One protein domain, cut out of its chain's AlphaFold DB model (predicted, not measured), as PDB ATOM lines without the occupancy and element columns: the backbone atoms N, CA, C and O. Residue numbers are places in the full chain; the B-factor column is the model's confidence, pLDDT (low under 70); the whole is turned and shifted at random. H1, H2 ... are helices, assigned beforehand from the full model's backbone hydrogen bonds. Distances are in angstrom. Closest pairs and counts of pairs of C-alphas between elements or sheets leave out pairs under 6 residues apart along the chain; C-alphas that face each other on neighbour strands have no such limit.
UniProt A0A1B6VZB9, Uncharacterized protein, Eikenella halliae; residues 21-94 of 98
ATOM      1  N   ILE A  21     175.535 197.453 175.130       95.94
ATOM      2  CA  ILE A  21     175.120 198.552 174.256       95.94
ATOM      3  C   ILE A  21     176.267 199.073 173.380       95.94
ATOM      4  O   ILE A  21     176.032 199.472 172.242       95.94
ATOM      5  N   ARG A  22     177.521 199.048 173.857       97.12
ATOM      6  CA  ARG A  22     178.668 199.528 173.067       97.12
ATOM      7  C   ARG A  22     178.945 198.580 171.912       97.12
ATOM      8  O   ARG A  22     179.182 199.031 170.791       97.12
ATOM      9  N   LYS A  23     178.866 197.277 172.180       97.94
ATOM     10  CA  LYS A  23     179.033 196.241 171.162       97.94
ATOM     11  C   LYS A  23     177.884 196.250 170.156       97.94
ATOM     12  O   LYS A  23     178.143 196.164 168.958       97.94
ATOM     13  N   LEU A  24     176.642 196.438 170.615       97.31
ATOM     14  CA  LEU A  24     175.478 196.597 169.738       97.31
ATOM     15  C   LEU A  24     175.649 197.791 168.793       97.31
ATOM     16  O   LEU A  24     175.492 197.638 167.586       97.31
ATOM     17  N   LEU A  25     176.033 198.960 169.312       96.75
ATOM     18  CA  LEU A  25     176.282 200.134 168.473       96.75
ATOM     19  C   LEU A  25     177.403 199.854 167.462       96.75
ATOM     20  O   LEU A  25     177.245 200.110 166.271       96.75
ATOM     21  N   ARG A  26     178.524 199.258 167.882       96.94
ATOM     22  CA  ARG A  26     179.611 198.913 166.950       96.94
ATOM     23  C   ARG A  26     179.176 197.924 165.871       96.94
ATOM     24  O   ARG A  26     179.624 198.076 164.738       96.94
ATOM     25  N   LEU A  27     178.325 196.950 166.193       97.62
ATOM     26  CA  LEU A  27     177.720 196.056 165.205       97.62
ATOM     27  C   LEU A  27     176.913 196.874 164.185       97.62
ATOM     28  O   LEU A  27     177.184 196.796 162.990       97.62
ATOM     29  N   GLN A  28     175.985 197.706 164.667       96.81
ATOM     30  CA  GLN A  28     175.060 198.474 163.831       96.81
ATOM     31  C   GLN A  28     175.761 199.463 162.895       96.81
ATOM     32  O   GLN A  28     175.365 199.604 161.739       96.81
ATOM     33  N   TYR A  29     176.810 200.134 163.370       95.81
ATOM     34  CA  TYR A  29     177.528 201.141 162.586       95.81
ATOM     35  C   TYR A  29     178.624 200.558 161.685       95.81
ATOM     36  O   TYR A  29     178.910 201.139 160.642       95.81
ATOM     37  N   ASN A  30     179.249 199.435 162.063       96.50
ATOM     38  CA  ASN A  30     180.469 198.964 161.389       96.50
ATOM     39  C   ASN A  30     180.319 197.627 160.658       96.50
ATOM     40  O   ASN A  30     181.240 197.223 159.947       96.50
ATOM     41  N   ARG A  31     179.209 196.904 160.839       96.81
ATOM     42  CA  ARG A  31     178.984 195.614 160.179       96.81
ATOM     43  C   ARG A  31     177.765 195.708 159.269       96.81
ATOM     44  O   ARG A  31     176.674 196.054 159.716       96.81
ATOM     45  N   SER A  32     177.964 195.393 157.990       96.31
ATOM     46  CA  SER A  32     176.875 195.328 157.013       96.31
ATOM     47  C   SER A  32     175.928 194.186 157.367       96.31
ATOM     48  O   SER A  32     176.374 193.037 157.482       96.31
ATOM     49  N   ILE A  33     174.642 194.509 157.513       97.31
ATOM     50  CA  ILE A  33     173.604 193.554 157.909       97.31
ATOM     51  C   ILE A  33     173.559 192.322 156.999       97.31
ATOM     52  O   ILE A  33     173.562 191.198 157.502       97.31
ATOM     53  N   ASP A  34     173.642 192.516 155.681       92.12
ATOM     54  CA  ASP A  34     173.540 191.442 154.683       92.12
ATOM     55  C   ASP A  34     174.616 190.366 154.861       92.12
ATOM     56  O   ASP A  34     174.367 189.174 154.681       92.12
ATOM     57  N   SER A  35     175.826 190.777 155.246       94.31
ATOM     58  CA  SER A  35     176.944 189.851 155.442       94.31
ATOM     59  C   SER A  35     176.996 189.270 156.853       94.31
ATOM     60  O   SER A  35     177.406 188.127 157.048       94.31
ATOM     61  N   GLU A  36     176.626 190.065 157.853       97.75
ATOM     62  CA  GLU A  36     176.882 189.726 159.245       97.75
ATOM     63  C   GLU A  36     175.777 188.838 159.814       97.75
ATOM     64  O   GLU A  36     176.084 187.912 160.560       97.75
ATOM     65  N   VAL A  37     174.517 189.028 159.394       97.88
ATOM     66  CA  VAL A  37     173.405 188.137 159.767       97.88
ATOM     67  C   VAL A  37     173.737 186.693 159.396       97.88
ATOM     68  O   VAL A  37     173.637 185.800 160.235       97.88
ATOM     69  N   LEU A  38     174.248 186.457 158.188       95.88
ATOM     70  CA  LEU A  38     174.615 185.109 157.763       95.88
ATOM     71  C   LEU A  38     175.675 184.476 158.677       95.88
ATOM     72  O   LEU A  38     175.559 183.301 159.021       95.88
ATOM     73  N   LYS A  39     176.676 185.249 159.114       96.81
ATOM     74  CA  LYS A  39     177.728 184.770 160.027       96.81
ATOM     75  C   LYS A  39     177.195 184.490 161.428       96.81
ATOM     76  O   LYS A  39     177.562 183.479 162.023       96.81
ATOM     77  N   ILE A  40     176.340 185.374 161.948       98.06
ATOM     78  CA  ILE A  40     175.765 185.254 163.292       98.06
ATOM     79  C   ILE A  40     174.997 183.940 163.417       98.06
ATOM     80  O   ILE A  40     175.197 183.213 164.391       98.06
ATOM     81  N   TYR A  41     174.188 183.598 162.415       97.81
ATOM     82  CA  TYR A  41     173.289 182.444 162.467       97.81
ATOM     83  C   TYR A  41     173.852 181.162 161.840       97.81
ATOM     84  O   TYR A  41     173.309 180.080 162.070       97.81
ATOM     85  N   SER A  42     174.993 181.238 161.144       96.25
ATOM     86  CA  SER A  42     175.647 180.071 160.541       96.25
ATOM     87  C   SER A  42     175.870 178.943 161.555       96.25
ATOM     88  O   SER A  42     176.478 179.142 162.613       96.25
ATOM     89  N   GLY A  43     175.347 177.758 161.223       96.50
ATOM     90  CA  GLY A  43     175.436 176.542 162.036       96.50
ATOM     91  C   GLY A  43     174.591 176.545 163.315       96.50
ATOM     92  O   GLY A  43     174.704 175.603 164.095       96.50
ATOM     93  N   LYS A  44     173.775 177.582 163.554       97.75
ATOM     94  CA  LYS A  44     172.905 177.703 164.742       97.75
ATOM     95  C   LYS A  44     171.425 177.497 164.435       97.75
ATOM     96  O   LYS A  44     170.654 177.238 165.352       97.75
ATOM     97  N   VAL A  45     171.044 177.612 163.167       97.56
ATOM     98  CA  VAL A  45     169.679 177.419 162.668       97.56
ATOM     99  C   VAL A  45     169.699 176.489 161.453       97.56
ATOM    100  O   VAL A  45     170.758 176.250 160.866       97.56
ATOM    101  N   ASP A  46     168.540 175.944 161.089       97.88
ATOM    102  CA  ASP A  46     168.392 175.170 159.855       97.88
ATOM    103  C   ASP A  46     168.456 176.058 158.595       97.88
ATOM    104  O   ASP A  46     168.493 177.289 158.663       97.88
ATOM    105  N   ALA A  47     168.511 175.419 157.423       97.06
ATOM    106  CA  ALA A  47     168.664 176.113 156.146       97.06
ATOM    107  C   ALA A  47     167.467 177.018 155.807       97.06
ATOM    108  O   ALA A  47     167.667 178.117 155.291       97.06
ATOM    109  N   ASP A  48     166.243 176.598 156.135       97.44
ATOM    110  CA  ASP A  48     165.034 177.370 155.836       97.44
ATOM    111  C   ASP A  48     164.995 178.659 156.667       97.44
ATOM    112  O   ASP A  48     164.676 179.740 156.156       97.44
ATOM    113  N   MET A  49     165.380 178.565 157.943       97.62
ATOM    114  CA  MET A  49     165.511 179.711 158.834       97.62
ATOM    115  C   MET A  49     166.667 180.624 158.410       97.62
ATOM    116  O   MET A  49     166.499 181.843 158.377       97.62
ATOM    117  N   GLN A  50     167.815 180.066 158.018       97.50
ATOM    118  CA  GLN A  50     168.941 180.845 157.496       97.50
ATOM    119  C   GLN A  50     168.532 181.668 156.260       97.50
ATOM    120  O   GLN A  50     168.831 182.863 156.184       97.50
ATOM    121  N   ASP A  51     167.795 181.062 155.326       97.25
ATOM    122  CA  ASP A  51     167.263 181.736 154.138       97.25
ATOM    123  C   ASP A  51     166.229 182.809 154.499       97.25
ATOM    124  O   ASP A  51     166.181 183.885 153.890       97.25
ATOM    125  N   TRP A  52     165.378 182.548 155.495       97.50
ATOM    126  CA  TRP A  52     164.448 183.550 156.007       97.50
ATOM    127  C   TRP A  52     165.180 184.761 156.594       97.50
ATOM    128  O   TRP A  52     164.863 185.893 156.219       97.50
ATOM    129  N   LEU A  53     166.194 184.542 157.437       98.19
ATOM    130  CA  LEU A  53     166.999 185.600 158.053       98.19
ATOM    131  C   LEU A  53     167.718 186.444 156.994       98.19
ATOM    132  O   LEU A  53     167.694 187.672 157.067       98.19
ATOM    133  N   ALA A  54     168.286 185.801 155.970       97.81
ATOM    134  CA  ALA A  54     168.933 186.481 154.850       97.81
ATOM    135  C   ALA A  54     167.956 187.394 154.089       97.81
ATOM    136  O   ALA A  54     168.232 188.573 153.864       97.81
ATOM    137  N   ARG A  55     166.770 186.874 153.740       98.12
ATOM    138  CA  ARG A  55     165.724 187.665 153.070       98.12
ATOM    139  C   ARG A  55     165.210 188.796 153.950       98.12
ATOM    140  O   ARG A  55     164.929 189.881 153.442       98.12
ATOM    141  N   LYS A  56     165.085 188.565 155.258       98.06
ATOM    142  CA  LYS A  56     164.625 189.579 156.205       98.06
ATOM    143  C   LYS A  56     165.631 190.722 156.333       98.06
ATOM    144  O   LYS A  56     165.210 191.873 156.293       98.06
ATOM    145  N   ALA A  57     166.926 190.415 156.423       98.19
ATOM    146  CA  ALA A  57     168.001 191.406 156.425       98.19
ATOM    147  C   ALA A  57     167.960 192.287 155.166       98.19
ATOM    148  O   ALA A  57     167.851 193.510 155.279       98.19
ATOM    149  N   ALA A  58     167.910 191.661 153.987       97.94
ATOM    150  CA  ALA A  58     167.826 192.369 152.711       97.94
ATOM    151  C   ALA A  58     166.563 193.245 152.612       97.94
ATOM    152  O   ALA A  58     166.618 194.386 152.152       97.94
ATOM    153  N   TYR A  59     165.418 192.742 153.084       97.94
ATOM    154  CA  TYR A  59     164.177 193.513 153.140       97.94
ATOM    155  C   TYR A  59     164.290 194.733 154.064       97.94
ATOM    156  O   TYR A  59     163.845 195.818 153.697       97.94
ATOM    157  N   CYS A  60     164.878 194.579 155.253       98.12
ATOM    158  CA  CYS A  60     165.088 195.681 156.192       98.12
ATOM    159  C   CYS A  60     166.016 196.755 155.608       98.12
ATOM    160  O   CYS A  60     165.740 197.942 155.779       98.12
ATOM    161  N   LEU A  61     167.056 196.351 154.871       97.25
ATOM    162  CA  LEU A  61     167.951 197.275 154.178       97.25
ATOM    163  C   LEU A  61     167.235 198.041 153.058       97.25
ATOM    164  O   LEU A  61     167.361 199.260 152.976       97.25
ATOM    165  N   LEU A  62     166.428 197.348 152.247       97.31
ATOM    166  CA  LEU A  62     165.610 197.976 151.207       97.31
ATOM    167  C   LEU A  62     164.591 198.959 151.800       97.31
ATOM    168  O   LEU A  62     164.438 200.064 151.294       97.31
ATOM    169  N   LYS A  63     163.907 198.569 152.881       95.56
ATOM    170  CA  LYS A  63     162.924 199.413 153.578       95.56
ATOM    171  C   LYS A  63     163.561 200.677 154.168       95.56
ATOM    172  O   LYS A  63     162.889 201.696 154.274       95.56
ATOM    173  N   GLY A  64     164.825 200.590 154.577       94.00
ATOM    174  CA  GLY A  64     165.606 201.703 155.113       94.00
ATOM    175  C   GLY A  64     166.320 202.553 154.066       94.00
ATOM    176  O   GLY A  64     167.233 203.278 154.444       94.00
ATOM    177  N   ASP A  65     165.998 202.415 152.776       95.62
ATOM    178  CA  ASP A  65     166.695 203.094 151.672       95.62
ATOM    179  C   ASP A  65     168.230 202.919 151.716       95.62
ATOM    180  O   ASP A  65     169.000 203.803 151.340       95.62
ATOM    181  N   GLY A  66     168.696 201.753 152.185       94.31
ATOM    182  CA  GLY A  66     170.117 201.433 152.327       94.31
ATOM    183  C   GLY A  66     170.768 201.869 153.646       94.31
ATOM    184  O   GLY A  66     171.960 201.616 153.831       94.31
ATOM    185  N   ASP A  67     170.034 202.480 154.581       97.56
ATOM    186  CA  ASP A  67     170.550 202.784 155.920       97.56
ATOM    187  C   ASP A  67     170.763 201.491 156.727       97.56
ATOM    188  O   ASP A  67     169.824 200.817 157.160       97.56
ATOM    189  N   ASN A  68     172.034 201.156 156.953       96.44
ATOM    190  CA  ASN A  68     172.438 199.948 157.663       96.44
ATOM    191  C   ASN A  68     172.011 199.945 159.138       96.44
ATOM    192  O   ASN A  68     171.629 198.900 159.663       96.44
ATOM    193  N   VAL A  69     172.070 201.093 159.819       97.50
ATOM    194  CA  VAL A  69     171.703 201.185 161.240       97.50
ATOM    195  C   VAL A  69     170.199 200.990 161.384       97.50
ATOM    196  O   VAL A  69     169.762 200.194 162.218       97.50
ATOM    197  N   TYR A  70     169.413 201.651 160.530       97.50
ATOM    198  CA  TYR A  70     167.968 201.445 160.473       97.50
ATOM    199  C   TYR A  70     167.622 199.979 160.183       97.50
ATOM    200  O   TYR A  70     166.800 199.383 160.883       97.50
ATOM    201  N   ALA A  71     168.298 199.367 159.208       98.19
ATOM    202  CA  ALA A  71     168.082 197.971 158.849       98.19
ATOM    203  C   ALA A  71     168.318 197.023 160.032       98.19
ATOM    204  O   ALA A  71     167.504 196.133 160.275       98.19
ATOM    205  N   TRP A  72     169.389 197.229 160.806       98.25
ATOM    206  CA  TRP A  72     169.658 196.437 162.007       98.25
ATOM    207  C   TRP A  72     168.576 196.586 163.073       98.25
ATOM    208  O   TRP A  72     168.190 195.589 163.684       98.25
ATOM    209  N   ILE A  73     168.089 197.807 163.308       97.50
ATOM    210  CA  ILE A  73     167.020 198.068 164.281       97.50
ATOM    211  C   ILE A  73     165.748 197.313 163.881       97.50
ATOM    212  O   ILE A  73     165.176 196.589 164.699       97.50
ATOM    213  N   GLU A  74     165.333 197.431 162.621       98.00
ATOM    214  CA  GLU A  74     164.144 196.750 162.097       98.00
ATOM    215  C   GLU A  74     164.298 195.227 162.089       98.00
ATOM    216  O   GLU A  74     163.343 194.505 162.375       98.00
ATOM    217  N   PHE A  75     165.492 194.729 161.765       98.38
ATOM    218  CA  PHE A  75     165.780 193.302 161.758       98.38
ATOM    219  C   PHE A  75     165.675 192.713 163.162       98.38
ATOM    220  O   PHE A  75     164.907 191.777 163.358       98.38
ATOM    221  N   ILE A  76     166.378 193.297 164.142       97.00
ATOM    222  CA  ILE A  76     166.355 192.840 165.541       97.00
ATOM    223  C   ILE A  76     164.930 192.886 166.100       97.00
ATOM    224  O   ILE A  76     164.501 191.946 166.761       97.00
ATOM    225  N   SER A  77     164.169 193.935 165.781       95.00
ATOM    226  CA  SER A  77     162.779 194.094 166.237       95.00
ATOM    227  C   SER A  77     161.813 193.050 165.665       95.00
ATOM    228  O   SER A  77     160.701 192.907 166.165       95.00
ATOM    229  N   ALA A  78     162.205 192.343 164.604       96.31
ATOM    230  CA  ALA A  78     161.382 191.332 163.952       96.31
ATOM    231  C   ALA A  78     161.739 189.890 164.349       96.31
ATOM    232  O   ALA A  78     161.108 188.962 163.840       96.31
ATOM    233  N   LEU A  79     162.749 189.697 165.198       96.19
ATOM    234  CA  LEU A  79     163.166 188.377 165.656       96.19
ATOM    235  C   LEU A  79     162.239 187.861 166.756       96.19
ATOM    236  O   LEU A  79     161.745 188.619 167.591       96.19
ATOM    237  N   ASP A  80     162.048 186.547 166.782       94.44
ATOM    238  CA  ASP A  80     161.496 185.876 167.954       94.44
ATOM    239  C   ASP A  80     162.539 185.792 169.083       94.44
ATOM    240  O   ASP A  80     163.691 186.222 168.954       94.44
ATOM    241  N   ILE A  81     162.123 185.245 170.225       92.25
ATOM    242  CA  ILE A  81     162.968 185.139 171.417       92.25
ATOM    243  C   ILE A  81     164.226 184.288 171.171       92.25
ATOM    244  O   ILE A  81     165.309 184.662 171.623       92.25
ATOM    245  N   ASP A  82     164.106 183.189 170.424       94.00
ATOM    246  CA  ASP A  82     165.194 182.232 170.216       94.00
ATOM    247  C   ASP A  82     166.272 182.823 169.304       94.00
ATOM    248  O   ASP A  82     167.464 182.776 169.620       94.00
ATOM    249  N   ASN A  83     165.861 183.486 168.224       96.62
ATOM    250  CA  ASN A  83     166.783 184.185 167.339       96.62
ATOM    251  C   ASN A  83     167.376 185.432 168.009       96.62
ATOM    252  O   ASN A  83     168.574 185.694 167.883       96.62
ATOM    253  N   THR A  84     166.585 186.162 168.802       95.75
ATOM    254  CA  THR A  84     167.099 187.294 169.594       95.75
ATOM    255  C   THR A  84     168.208 186.844 170.543       95.75
ATOM    256  O   THR A  84     169.234 187.515 170.667       95.75
ATOM    257  N   LYS A  85     168.057 185.678 171.177       95.75
ATOM    258  CA  LYS A  85     169.087 185.124 172.057       95.75
ATOM    259  C   LYS A  85     170.393 184.844 171.315       95.75
ATOM    260  O   LYS A  85     171.455 185.220 171.804       95.75
ATOM    261  N   ILE A  86     170.321 184.265 170.115       97.25
ATOM    262  CA  ILE A  86     171.503 183.983 169.287       97.25
ATOM    263  C   ILE A  86     172.302 185.261 168.998       97.25
ATOM    264  O   ILE A  86     173.527 185.277 169.159       97.25
ATOM    265  N   ILE A  87     171.634 186.342 168.579       97.00
ATOM    266  CA  ILE A  87     172.330 187.599 168.273       97.00
ATOM    267  C   ILE A  87     172.869 188.286 169.535       97.00
ATOM    268  O   ILE A  87     173.970 188.834 169.496       97.00
ATOM    269  N   VAL A  88     172.158 188.217 170.665       96.81
ATOM    270  CA  VAL A  88     172.640 188.754 171.950       96.81
ATOM    271  C   VAL A  88     173.894 188.013 172.420       96.81
ATOM    272  O   VAL A  88     174.881 188.659 172.782       96.81
ATOM    273  N   ASP A  89     173.895 186.680 172.353       96.50
ATOM    274  CA  ASP A  89     175.049 185.853 172.716       96.50
ATOM    275  C   ASP A  89     176.255 186.164 171.815       96.50
ATOM    276  O   ASP A  89     177.381 186.299 172.303       96.50
ATOM    277  N   TYR A  90     176.021 186.364 170.511       97.19
ATOM    278  CA  TYR A  90     177.059 186.821 169.585       97.19
ATOM    279  C   TYR A  90     177.620 188.187 169.984       97.19
ATOM    280  O   TYR A  90     178.834 188.326 170.113       97.19
ATOM    281  N   ILE A  91     176.761 189.190 170.197       97.44
ATOM    282  CA  ILE A  91     177.190 190.554 170.529       97.44
ATOM    283  C   ILE A  91     178.036 190.544 171.801       97.44
ATOM    284  O   ILE A  91     179.147 191.071 171.805       97.44
ATOM    285  N   ASN A  92     177.549 189.909 172.864       96.44
ATOM    286  CA  ASN A  92     178.230 189.899 174.153       96.44
ATOM    287  C   ASN A  92     179.547 189.106 174.101       96.44
ATOM    288  O   ASN A  92     180.556 189.552 174.661       96.44
ATOM    289  N   GLY A  93     179.557 187.967 173.401       95.88
ATOM    290  CA  GLY A  93     180.715 187.078 173.291       95.88
ATOM    291  C   GLY A  93     181.793 187.539 172.304       95.88
ATOM    292  O   GLY A  93     182.952 187.144 172.444       95.88
ATOM    293  N   ASN A  94     181.456 188.389 171.330       93.81
ATOM    294  CA  ASN A  94     182.394 188.798 170.286       93.81
ATOM    295  C   ASN A  94     183.391 189.861 170.790       93.81
ATOM    296  O   ASN A  94     183.004 190.935 171.263       93.81
TER     297      ASN A  94
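AT A GLANCE: This is residues 21 to 94 of the 98 residues of an uncharacterized protein of Eikenella halliae (UniProt A0A1B6VZB9). The longest helix, H3, lies along one side of a compact helical body, H2 and H4 form the middle beneath it, and H1 and H5 stand on the far side, away from H3. The helices are mostly crossed, but H2 and H3 fold back on each other as a hairpin. The printed part has 74 residues with five named helices, H1 to H5 in chain order, and no named strand: all helix. The radius of gyration of the C-alphas is 11.3 A, and the rounded outline spans 29 by 26 by 19 A.

HOW THE PARTS SIT: H3, residues 47 to 63, touches H2, residues 33 to 41, closest at the C-alphas of Ala 57 and Asp 34, 5.8 A apart; this helical hairpin has a shallow tilt of 26 degrees, opposite ways. With residues 56 to 63 alone H3 touches H4, residues 68 to 77, at a steep tilt of 51 degrees; the closest C-alphas, of Cys 60 and Ala 71, are 4.6 A apart. H2 and H4 only just touch, with 3 pairs of C-alphas within 8 A, the closest those of Ile 33 and Trp 72 at 6.4 A. H5, residues 81 to 93, touches H2 with residues 86 to 90 alone, about perpendicular at 84 degrees; the closest C-alphas are those of Ile 87 and Ile 40, 6.5 A apart. H1, residues 21 to 30, touches H4, closest at the C-alphas of Gln 28 and Val 69, 5.0 A apart. H3 is apart from H1 and H5. Each O i to N i+4 pair is within hydrogen-bond range in H1, H3, H4 and H5, and 3 of 5 are in H2.

IN THESE COORDINATES: H3 measures 24.1 A, H5 18.0 A, H4 14.2 A, H1 13.9 A and H2 12.0 A from first to last C-alpha. H1 begins at C-alpha 21 (175.120, 198.552, 174.256), and H5 ends at C-alpha 93 (180.715, 187.078, 173.291).

THE WHOLE: The C-alphas farthest apart, of Arg 22 and Asp 48, are 31.2 A apart. The four links are tight, the printed part has no cut, and no printed residue is under 70 in pLDDT.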